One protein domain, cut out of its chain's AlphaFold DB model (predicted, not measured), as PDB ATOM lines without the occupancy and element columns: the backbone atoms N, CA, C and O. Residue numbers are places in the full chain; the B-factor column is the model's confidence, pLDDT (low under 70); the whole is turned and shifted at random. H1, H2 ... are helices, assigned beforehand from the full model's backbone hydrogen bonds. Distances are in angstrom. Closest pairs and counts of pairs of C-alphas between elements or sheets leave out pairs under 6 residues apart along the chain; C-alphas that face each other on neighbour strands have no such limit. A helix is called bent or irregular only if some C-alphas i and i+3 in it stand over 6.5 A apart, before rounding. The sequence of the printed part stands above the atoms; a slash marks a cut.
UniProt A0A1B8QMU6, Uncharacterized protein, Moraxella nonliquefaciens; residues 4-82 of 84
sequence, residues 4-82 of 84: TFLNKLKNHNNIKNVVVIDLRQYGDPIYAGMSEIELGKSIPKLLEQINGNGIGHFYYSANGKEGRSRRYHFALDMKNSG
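Overview. This is residues 4 to 82 of the 84 residues of an uncharacterized protein of Moraxella nonliquefaciens (UniProt A0A1B8QMU6). What shape is this? It is a flat, loose C: H2 and H4 are its arms, short H3 sits between their ends, and residues 11 to 35 run from H1 between the arms and fold back to H2. What is printed? There are 79 residues with four named helices, H1 to H4, and no named strand, all helix; the radius of gyration of the C-alphas is 14.7 A and the spans are 41 by 34 by 15 A.

Arrangement. What does H1, residues 4 to 10, touch? It touches no helix. What does H3, residues 56 to 61, touch? Residues 46 to 50 alone of H2, residues 36 to 50, touch it at a steep tilt of 49 degrees, the same way; the closest C-alphas, of Gln 49 and Gly 56, are 6.4 A apart. Residues 67 to 71 alone of H4, residues 64 to 80, touch it, about perpendicular at 81 degrees; the closest C-alphas, of Tyr 60 and Gly 67, are 6.1 A apart. Which backbones hold? Every O i to N i+4 pair is within hydrogen-bond range in H1 and H4, 9 of 11 in H2 and 0 of 2 in H3, where 2 of 3 O i to N i+3 pairs are.

Along the chain. Where are the ends? H1 begins at C-alpha 4 (169.642, 204.740, 225.049); H4 ends at C-alpha 80 (180.491, 228.696, 229.575). How long are H2 and H4? From first to last C-alpha, 20.2 A and 24.8 A. Which are irregular? H2 and H3 are: C-alphas 41 and 44 are 7.2 A apart, 57 and 60 8.3 A.

Size, cuts and confidence. Which link is long? H1 to H2, with 25 residues. Is anything cut or uncertain? The printed part has no cut, and no printed residue is under 70 in pLDDT.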
ATOM      1  N   THR A   4     168.551 205.704 224.878       92.50
ATOM      2  CA  THR A   4     169.642 204.740 225.049       92.50
ATOM      3  C   THR A   4     170.966 205.296 224.544       92.50
ATOM      4  O   THR A   4     171.984 205.157 225.215       92.50
ATOM      5  N   PHE A   5     170.969 205.956 223.387       92.44
ATOM      6  CA  PHE A   5     172.196 206.524 222.845       92.44
ATOM      7  C   PHE A   5     172.661 207.754 223.636       92.44
ATOM      8  O   PHE A   5     173.842 207.846 223.960       92.44
ATOM      9  N   LEU A   6     171.744 208.629 224.065       94.81
ATOM     10  CA  LEU A   6     172.081 209.738 224.964       94.81
ATOM     11  C   LEU A   6     172.705 209.236 226.275       94.81
ATOM     12  O   LEU A   6     173.707 209.780 226.733       94.81
ATOM     13  N   ASN A   7     172.146 208.173 226.854       95.19
ATOM     14  CA  ASN A   7     172.697 207.556 228.057       95.19
ATOM     15  C   ASN A   7     174.090 206.971 227.812       95.19
ATOM     16  O   ASN A   7     174.958 207.131 228.664       95.19
ATOM     17  N   LYS A   8     174.338 206.338 226.658       95.94
ATOM     18  CA  LYS A   8     175.685 205.870 226.300       95.94
ATOM     19  C   LYS A   8     176.680 207.026 226.254       95.94
ATOM     20  O   LYS A   8     177.751 206.894 226.823       95.94
ATOM     21  N   LEU A   9     176.316 208.160 225.649       94.62
ATOM     22  CA  LEU A   9     177.189 209.338 225.595       94.62
ATOM     23  C   LEU A   9     177.484 209.895 226.990       94.62
ATOM     24  O   LEU A   9     178.641 210.133 227.317       94.62
ATOM     25  N   LYS A  10     176.451 210.057 227.826       94.81
ATOM     26  CA  LYS A  10     176.587 210.601 229.187       94.81
ATOM     27  C   LYS A  10     177.427 209.724 230.117       94.81
ATOM     28  O   LYS A  10     178.046 210.253 231.028       94.81
ATOM     29  N   ASN A  11     177.431 208.409 229.901       96.25
ATOM     30  CA  ASN A  11     178.133 207.448 230.756       96.25
ATOM     31  C   ASN A  11     179.440 206.924 230.137       96.25
ATOM     32  O   ASN A  11     180.053 206.014 230.689       96.25
ATOM     33  N   HIS A  12     179.869 207.434 228.979       96.69
ATOM     34  CA  HIS A  12     181.101 206.960 228.361       96.69
ATOM     35  C   HIS A  12     182.316 207.588 229.048       96.69
ATOM     36  O   HIS A  12     182.523 208.793 228.972       96.69
ATOM     37  N   ASN A  13     183.204 206.754 229.590       95.31
ATOM     38  CA  ASN A  13     184.392 207.192 230.345       95.31
ATOM     39  C   ASN A  13     185.356 208.138 229.591       95.31
ATOM     40  O   ASN A  13     186.148 208.832 230.221       95.31
ATOM     41  N   ASN A  14     185.300 208.179 228.255       96.62
ATOM     42  CA  ASN A  14     186.158 209.022 227.417       96.62
ATOM     43  C   ASN A  14     185.463 210.323 226.988       96.62
ATOM     44  O   ASN A  14     186.111 211.212 226.437       96.62
ATOM     45  N   ILE A  15     184.155 210.450 227.230       94.19
ATOM     46  CA  ILE A  15     183.391 211.661 226.945       94.19
ATOM     47  C   ILE A  15     183.318 212.467 228.237       94.19
ATOM     48  O   ILE A  15     182.558 212.162 229.149       94.19
ATOM     49  N   LYS A  16     184.146 213.510 228.314       91.56
ATOM     50  CA  LYS A  16     184.313 214.314 229.534       91.56
ATOM     51  C   LYS A  16     183.183 215.311 229.770       91.56
ATOM     52  O   LYS A  16     183.002 215.762 230.895       91.56
ATOM     53  N   ASN A  17     182.466 215.695 228.716       92.25
ATOM     54  CA  ASN A  17     181.393 216.673 228.798       92.25
ATOM     55  C   ASN A  17     180.294 216.345 227.785       92.25
ATOM     56  O   ASN A  17     180.577 216.147 226.603       92.25
ATOM     57  N   VAL A  18     179.045 216.307 228.250       93.69
ATOM     58  CA  VAL A  18     177.854 216.157 227.410       93.69
ATOM     59  C   VAL A  18     176.890 217.269 227.769       93.69
ATOM     60  O   VAL A  18     176.248 217.237 228.818       93.69
ATOM     61  N   VAL A  19     176.759 218.230 226.863       93.75
ATOM     62  CA  VAL A  19     175.820 219.341 227.003       93.75
ATOM     63  C   VAL A  19     174.571 219.010 226.194       93.75
ATOM     64  O   VAL A  19     174.651 218.732 224.998       93.75
ATOM     65  N   VAL A  20     173.415 219.001 226.855       94.62
ATOM     66  CA  VAL A  20     172.112 218.826 226.204       94.62
ATOM     67  C   VAL A  20     171.451 220.187 226.091       94.62
ATOM     68  O   VAL A  20     171.277 220.867 227.100       94.62
ATOM     69  N   ILE A  21     171.081 220.564 224.871       93.12
ATOM     70  CA  ILE A  21     170.421 221.833 224.584       93.12
ATOM     71  C   ILE A  21     169.120 221.523 223.862       93.12
ATOM     72  O   ILE A  21     169.116 221.225 222.672       93.12
ATOM     73  N   ASP A  22     168.027 221.593 224.609       95.81
ATOM     74  CA  ASP A  22     166.684 221.470 224.061       95.81
ATOM     75  C   ASP A  22     166.112 222.869 223.799       95.81
ATOM     76  O   ASP A  22     166.320 223.796 224.585       95.81
ATOM     77  N   LEU A  23     165.358 223.017 222.708       96.56
ATOM     78  CA  LEU A  23     164.734 224.281 222.296       96.56
ATOM     79  C   LEU A  23     163.221 224.298 222.565       96.56
ATOM     80  O   LEU A  23     162.471 225.059 221.949       96.56
ATOM     81  N   ARG A  24     162.754 223.467 223.503       95.56
ATOM     82  CA  ARG A  24     161.326 223.301 223.827       95.56
ATOM     83  C   ARG A  24     160.669 224.612 224.263       95.56
ATOM     84  O   ARG A  24     159.531 224.876 223.892       95.56
ATOM     85  N   GLN A  25     161.404 225.469 224.972       95.31
ATOM     86  CA  GLN A  25     160.975 226.817 225.359       95.31
ATOM     87  C   GLN A  25     160.703 227.742 224.162       95.31
ATOM     88  O   GLN A  25     159.997 228.734 224.304       95.31
ATOM     89  N   TYR A  26     161.235 227.411 222.982       95.06
ATOM     90  CA  TYR A  26     160.993 228.120 221.725       95.06
ATOM     91  C   TYR A  26     160.007 227.384 220.808       95.06
ATOM     92  O   TYR A  26     159.771 227.820 219.680       95.06
ATOM     93  N   GLY A  27     159.424 226.280 221.286       95.25
ATOM     94  CA  GLY A  27     158.439 225.473 220.575       95.25
ATOM     95  C   GLY A  27     159.017 224.330 219.743       95.25
ATOM     96  O   GLY A  27     158.264 223.747 218.967       95.25
ATOM     97  N   ASP A  28     160.313 224.005 219.853       97.00
ATOM     98  CA  ASP A  28     160.880 222.836 219.168       97.00
ATOM     99  C   ASP A  28     160.272 221.560 219.756       97.00
ATOM    100  O   ASP A  28     160.417 221.324 220.964       97.00
ATOM    101  N   PRO A  29     159.572 220.742 218.954       96.12
ATOM    102  CA  PRO A  29     159.073 219.485 219.463       96.12
ATOM    103  C   PRO A  29     160.207 218.473 219.677       96.12
ATOM    104  O   PRO A  29     160.036 217.597 220.516       96.12
ATOM    105  N   ILE A  30     161.345 218.585 218.975       95.75
ATOM    106  CA  ILE A  30     162.490 217.671 219.075       95.75
ATOM    107  C   ILE A  30     163.316 217.983 220.327       95.75
ATOM    108  O   ILE A  30     163.659 219.126 220.618       95.75
ATOM    109  N   TYR A  31     163.687 216.933 221.062       96.12
ATOM    110  CA  TYR A  31     164.558 217.038 222.232       96.12
ATOM    111  C   TYR A  31     165.466 215.807 222.378       96.12
ATOM    112  O   TYR A  31     165.241 214.745 221.779       96.12
ATOM    113  N   ALA A  32     166.539 215.935 223.155       95.75
ATOM    114  CA  ALA A  32     167.494 214.849 223.337       95.75
ATOM    115  C   ALA A  32     166.901 213.705 224.178       95.75
ATOM    116  O   ALA A  32     166.393 213.901 225.277       95.75
ATOM    117  N   GLY A  33     167.029 212.470 223.689       94.94
ATOM    118  CA  GLY A  33     166.487 211.286 224.357       94.94
ATOM    119  C   GLY A  33     165.035 210.966 223.996       94.94
ATOM    120  O   GLY A  33     164.494 209.996 224.521       94.94
ATOM    121  N   MET A  34     164.435 211.738 223.090       95.25
ATOM    122  CA  MET A  34     163.113 211.494 222.520       95.25
ATOM    123  C   MET A  34     162.986 210.081 221.916       95.25
ATOM    124  O   MET A  34     163.931 209.556 221.312       95.25
ATOM    125  N   SER A  35     161.806 209.470 222.062       94.75
ATOM    126  CA  SER A  35     161.465 208.204 221.403       94.75
ATOM    127  C   SER A  35     161.115 208.381 219.919       94.75
ATOM    128  O   SER A  35     160.676 209.440 219.481       94.75
ATOM    129  N   GLU A  36     161.245 207.317 219.123       93.38
ATOM    130  CA  GLU A  36     160.874 207.349 217.697       93.38
ATOM    131  C   GLU A  36     159.384 207.650 217.482       93.38
ATOM    132  O   GLU A  36     159.019 208.329 216.526       93.38
ATOM    133  N   ILE A  37     158.524 207.212 218.406       94.94
ATOM    134  CA  ILE A  37     157.083 207.484 218.362       94.94
ATOM    135  C   ILE A  37     156.810 208.980 218.559       94.94
ATOM    136  O   ILE A  37     156.004 209.564 217.835       94.94
ATOM    137  N   GLU A  38     157.470 209.615 219.529       95.06
ATOM    138  CA  GLU A  38     157.355 211.063 219.741       95.06
ATOM    139  C   GLU A  38     157.910 211.849 218.553       95.06
ATOM    140  O   GLU A  38     157.285 212.818 218.120       95.06
ATOM    141  N   LEU A  39     159.022 211.389 217.971       94.62
ATOM    142  CA  LEU A  39     159.588 211.980 216.763       94.62
ATOM    143  C   LEU A  39     158.592 211.910 215.601       94.62
ATOM    144  O   LEU A  39     158.322 212.931 214.974       94.62
ATOM    145  N   GLY A  40     157.976 210.751 215.364       96.12
ATOM    146  CA  GLY A  40     156.947 210.588 214.336       96.12
ATOM    147  C   GLY A  40     155.757 211.532 214.537       96.12
ATOM    148  O   GLY A  40     155.312 212.185 213.595       96.12
ATOM    149  N   LYS A  41     155.290 211.687 215.782       96.94
ATOM    150  CA  LYS A  41     154.205 212.624 216.129       96.94
ATOM    151  C   LYS A  41     154.595 214.096 215.961       96.94
ATOM    152  O   LYS A  41     153.715 214.931 215.774       96.94
ATOM    153  N   SER A  42     155.886 214.422 216.016       96.25
ATOM    154  CA  SER A  42     156.376 215.794 215.855       96.25
ATOM    155  C   SER A  42     156.445 216.276 214.402       96.25
ATOM    156  O   SER A  42     156.493 217.485 214.175       96.25
ATOM    157  N   ILE A  43     156.405 215.362 213.419       95.62
ATOM    158  CA  ILE A  43     156.600 215.673 211.991       95.62
ATOM    159  C   ILE A  43     155.691 216.809 211.496       95.62
ATOM    160  O   ILE A  43     156.219 217.753 210.907       95.62
ATOM    161  N   PRO A  44     154.365 216.805 211.747       96.25
ATOM    162  CA  PRO A  44     153.505 217.887 211.271       96.25
ATOM    163  C   PRO A  44     153.913 219.255 211.828       96.25
ATOM    164  O   PRO A  44     153.929 220.243 211.095       96.25
ATOM    165  N   LYS A  45     154.308 219.311 213.108       95.44
ATOM    166  CA  LYS A  45     154.739 220.558 213.748       95.44
ATOM    167  C   LYS A  45     156.070 221.056 213.185       95.44
ATOM    168  O   LYS A  45     156.252 222.258 213.029       95.44
ATOM    169  N   LEU A  46     156.981 220.147 212.845       94.62
ATOM    170  CA  LEU A  46     158.241 220.501 212.191       94.62
ATOM    171  C   LEU A  46     158.006 221.105 210.806       94.62
ATOM    172  O   LEU A  46     158.616 222.120 210.484       94.62
ATOM    173  N   LEU A  47     157.094 220.534 210.014       94.56
ATOM    174  CA  LEU A  47     156.740 221.067 208.695       94.56
ATOM    175  C   LEU A  47     156.172 222.491 208.779       94.56
ATOM    176  O   LEU A  47     156.531 223.340 207.967       94.56
ATOM    177  N   GLU A  48     155.343 222.775 209.788       94.75
ATOM    178  CA  GLU A  48     154.857 224.134 210.071       94.75
ATOM    179  C   GLU A  48     156.021 225.102 210.356       94.75
ATOM    180  O   GLU A  48     156.029 226.237 209.883       94.75
ATOM    181  N   GLN A  49     157.034 224.646 211.098       94.62
ATOM    182  CA  GLN A  49     158.161 225.477 211.528       94.62
ATOM    183  C   GLN A  49     159.181 225.774 210.419       94.62
ATOM    184  O   GLN A  49     159.869 226.788 210.521       94.62
ATOM    185  N   ILE A  50     159.264 224.954 209.361       92.00
ATOM    186  CA  ILE A  50     160.218 225.133 208.243       92.00
ATOM    187  C   ILE A  50     160.059 226.494 207.562       92.00
ATOM    188  O   ILE A  50     161.048 227.137 207.219       92.00
ATOM    189  N   ASN A  51     158.819 226.943 207.376       88.75
ATOM    190  CA  ASN A  51     158.530 228.205 206.694       88.75
ATOM    191  C   ASN A  51     158.576 229.417 207.644       88.75
ATOM    192  O   ASN A  51     158.386 230.555 207.214       88.75
ATOM    193  N   GLY A  52     158.806 229.188 208.939       83.88
ATOM    194  CA  GLY A  52     158.913 230.234 209.945       83.88
ATOM    195  C   GLY A  52     160.285 230.911 209.954       83.88
ATOM    196  O   GLY A  52     161.315 230.285 209.716       83.88
ATOM    197  N   ASN A  53     160.333 232.195 210.314       87.75
ATOM    198  CA  ASN A  53     161.600 232.889 210.557       87.75
ATOM    199  C   ASN A  53     162.109 232.593 211.975       87.75
ATOM    200  O   ASN A  53     161.858 233.349 212.913       87.75
ATOM    201  N   GLY A  54     162.824 231.481 212.127       92.50
ATOM    202  CA  GLY A  54     163.513 231.130 213.364       92.50
ATOM    203  C   GLY A  54     162.591 230.760 214.524       92.50
ATOM    204  O   GLY A  54     162.673 231.349 215.605       92.50
ATOM    205  N   ILE A  55     161.712 229.784 214.297       94.62
ATOM    206  CA  ILE A  55     160.706 229.317 215.258       94.62
ATOM    207  C   ILE A  55     160.984 227.852 215.601       94.62
ATOM    208  O   ILE A  55     161.380 227.084 214.724       94.62
ATOM    209  N   GLY A  56     160.762 227.461 216.858       95.56
ATOM    210  CA  GLY A  56     160.891 226.078 217.307       95.56
ATOM    211  C   GLY A  56     162.229 225.460 216.939       95.56
ATOM    212  O   GLY A  56     163.275 225.990 217.315       95.56
ATOM    213  N   HIS A  57     162.188 224.371 216.167       96.00
ATOM    214  CA  HIS A  57     163.387 223.657 215.731       96.00
ATOM    215  C   HIS A  57     164.399 224.544 215.002       96.00
ATOM    216  O   HIS A  57     165.610 224.354 215.092       96.00
ATOM    217  N   PHE A  58     163.909 225.582 214.330       95.69
ATOM    218  CA  PHE A  58     164.730 226.503 213.565       95.69
ATOM    219  C   PHE A  58     165.113 227.761 214.351       95.69
ATOM    220  O   PHE A  58     165.607 228.698 213.748       95.69
ATOM    221  N   TYR A  59     164.942 227.831 215.677       97.06
ATOM    222  CA  TYR A  59     165.138 229.053 216.484       97.06
ATOM    223  C   TYR A  59     166.381 229.904 216.134       97.06
ATOM    224  O   TYR A  59     166.305 231.135 216.067       97.06
ATOM    225  N   TYR A  60     167.528 229.270 215.865       96.00
ATOM    226  CA  TYR A  60     168.779 229.960 215.519       96.00
ATOM    227  C   TYR A  60     168.937 230.335 214.034       96.00
ATOM    228  O   TYR A  60     169.875 231.066 213.694       96.00
ATOM    229  N   SER A  61     168.025 229.894 213.162       95.19
ATOM    230  CA  SER A  61     167.967 230.266 211.742       95.19
ATOM    231  C   SER A  61     167.387 231.663 211.509       95.19
ATOM    232  O   SER A  61     167.442 232.154 210.384       95.19
ATOM    233  N   ALA A  62     166.868 232.317 212.560       95.81
ATOM    234  CA  ALA A  62     166.329 233.667 212.468       95.81
ATOM    235  C   ALA A  62     167.302 234.612 211.740       95.81
ATOM    236  O   ALA A  62     168.523 234.616 211.977       95.81
ATOM    237  N   ASN A  63     166.740 235.445 210.870       94.56
ATOM    238  CA  ASN A  63     167.477 236.457 210.126       94.56
ATOM    239  C   ASN A  63     167.609 237.776 210.908       94.56
ATOM    240  O   ASN A  63     166.939 238.021 211.912       94.56
ATOM    241  N   GLY A  64     168.490 238.660 210.436       95.75
ATOM    242  CA  GLY A  64     168.612 240.019 210.965       95.75
ATOM    243  C   GLY A  64     169.282 240.124 212.342       95.75
ATOM    244  O   GLY A  64     170.095 239.285 212.738       95.75
ATOM    245  N   LYS A  65     168.995 241.225 213.049       97.25
ATOM    246  CA  LYS A  65     169.634 241.570 214.332       97.25
ATOM    247  C   LYS A  65     169.311 240.552 215.424       97.25
ATOM    248  O   LYS A  65     170.207 240.160 216.163       97.25
ATOM    249  N   GLU A  66     168.061 240.107 215.487       95.31
ATOM    250  CA  GLU A  66     167.607 239.137 216.480       95.31
ATOM    251  C   GLU A  66     168.349 237.805 216.344       95.31
ATOM    252  O   GLU A  66     168.950 237.335 217.307       95.31
ATOM    253  N   GLY A  67     168.409 237.239 215.135       96.56
ATOM    254  CA  GLY A  67     169.134 235.994 214.893       96.56
ATOM    255  C   GLY A  67     170.620 236.072 215.225       96.56
ATOM    256  O   GLY A  67     171.172 235.148 215.824       96.56
ATOM    257  N   ARG A  68     171.271 237.201 214.906       97.94
ATOM    258  CA  ARG A  68     172.661 237.447 215.327       97.94
ATOM    259  C   ARG A  68     172.799 237.457 216.849       97.94
ATOM    260  O   ARG A  68     173.722 236.833 217.359       97.94
ATOM    261  N   SER A  69     171.876 238.104 217.562       98.00
ATOM    262  CA  SER A  69     171.876 238.133 219.030       98.00
ATOM    263  C   SER A  69     171.700 236.735 219.624       98.00
ATOM    264  O   SER A  69     172.461 236.350 220.505       98.00
ATOM    265  N   ARG A  70     170.745 235.946 219.108       97.12
ATOM    266  CA  ARG A  70     170.496 234.567 219.561       97.12
ATOM    267  C   ARG A  70     171.748 233.701 219.408       97.12
ATOM    268  O   ARG A  70     172.162 233.055 220.362       97.12
ATOM    269  N   ARG A  71     172.394 233.740 218.235       97.19
ATOM    270  CA  ARG A  71     173.636 232.987 217.980       97.19
ATOM    271  C   ARG A  71     174.808 233.469 218.836       97.19
ATOM    272  O   ARG A  71     175.609 232.648 219.267       97.19
ATOM    273  N   TYR A  72     174.900 234.772 219.109       97.62
ATOM    274  CA  TYR A  72     175.918 235.321 220.004       97.62
ATOM    275  C   TYR A  72     175.759 234.805 221.441       97.62
ATOM    276  O   TYR A  72     176.722 234.300 222.015       97.62
ATOM    277  N   HIS A  73     174.547 234.874 222.004       96.31
ATOM    278  CA  HIS A  73     174.281 234.341 223.345       96.31
ATOM    279  C   HIS A  73     174.512 232.834 223.405       96.31
ATOM    280  O   HIS A  73     175.177 232.360 224.317       96.31
ATOM    281  N   PHE A  74     174.084 232.103 222.377       95.44
ATOM    282  CA  PHE A  74     174.344 230.673 222.281       95.44
ATOM    283  C   PHE A  74     175.842 230.340 222.300       95.44
ATOM    284  O   PHE A  74     176.263 229.455 223.036       95.44
ATOM    285  N   ALA A  75     176.668 231.072 221.548       95.38
ATOM    286  CA  ALA A  75     178.117 230.873 221.558       95.38
ATOM    287  C   ALA A  75     178.733 231.138 222.946       95.38
ATOM    288  O   ALA A  75     179.633 230.414 223.375       95.38
ATOM    289  N   LEU A  76     178.230 232.148 223.664       95.38
ATOM    290  CA  LEU A  76     178.642 232.426 225.039       95.38
ATOM    291  C   LEU A  76     178.248 231.283 225.987       95.38
ATOM    292  O   LEU A  76     179.085 230.825 226.764       95.38
ATOM    293  N   ASP A  77     177.019 230.783 225.882       93.50
ATOM    294  CA  ASP A  77     176.526 229.666 226.690       93.50
ATOM    295  C   ASP A  77     177.328 228.388 226.419       93.50
ATOM    296  O   ASP A  77     177.721 227.691 227.356       93.50
ATOM    297  N   MET A  78     177.667 228.111 225.153       92.19
ATOM    298  CA  MET A  78     178.519 226.977 224.780       92.19
ATOM    299  C   MET A  78     179.900 227.089 225.428       92.19
ATOM    300  O   MET A  78     180.345 226.142 226.083       92.19
ATOM    301  N   LYS A  79     180.543 228.258 225.332       93.31
ATOM    302  CA  LYS A  79     181.835 228.511 225.981       93.31
ATOM    303  C   LYS A  79     181.758 228.303 227.496       93.31
ATOM    304  O   LYS A  79     182.619 227.642 228.074       93.31
ATOM    305  N   ASN A  80     180.709 228.820 228.132       91.56
ATOM    306  CA  ASN A  80     180.491 228.696 229.575       91.56
ATOM    307  C   ASN A  80     180.186 227.257 230.007       91.56
ATOM    308  O   ASN A  80     180.578 226.847 231.096       91.56
ATOM    309  N   SER A  81     179.553 226.462 229.142       89.12
ATOM    310  CA  SER A  81     179.328 225.029 229.367       89.12
ATOM    311  C   SER A  81     180.590 224.173 229.193       89.12
ATOM    312  O   SER A  81     180.534 222.952 229.327       89.12
ATOM    313  N   GLY A  82     181.742 224.798 228.915       88.00
ATOM    314  CA  GLY A  82     183.037 224.132 228.807       88.00
ATOM    315  C   GLY A  82     183.330 223.550 227.426       88.00
ATOM    316  O   GLY A  82     184.269 222.762 227.294       88.00
TER     317      GLY A  82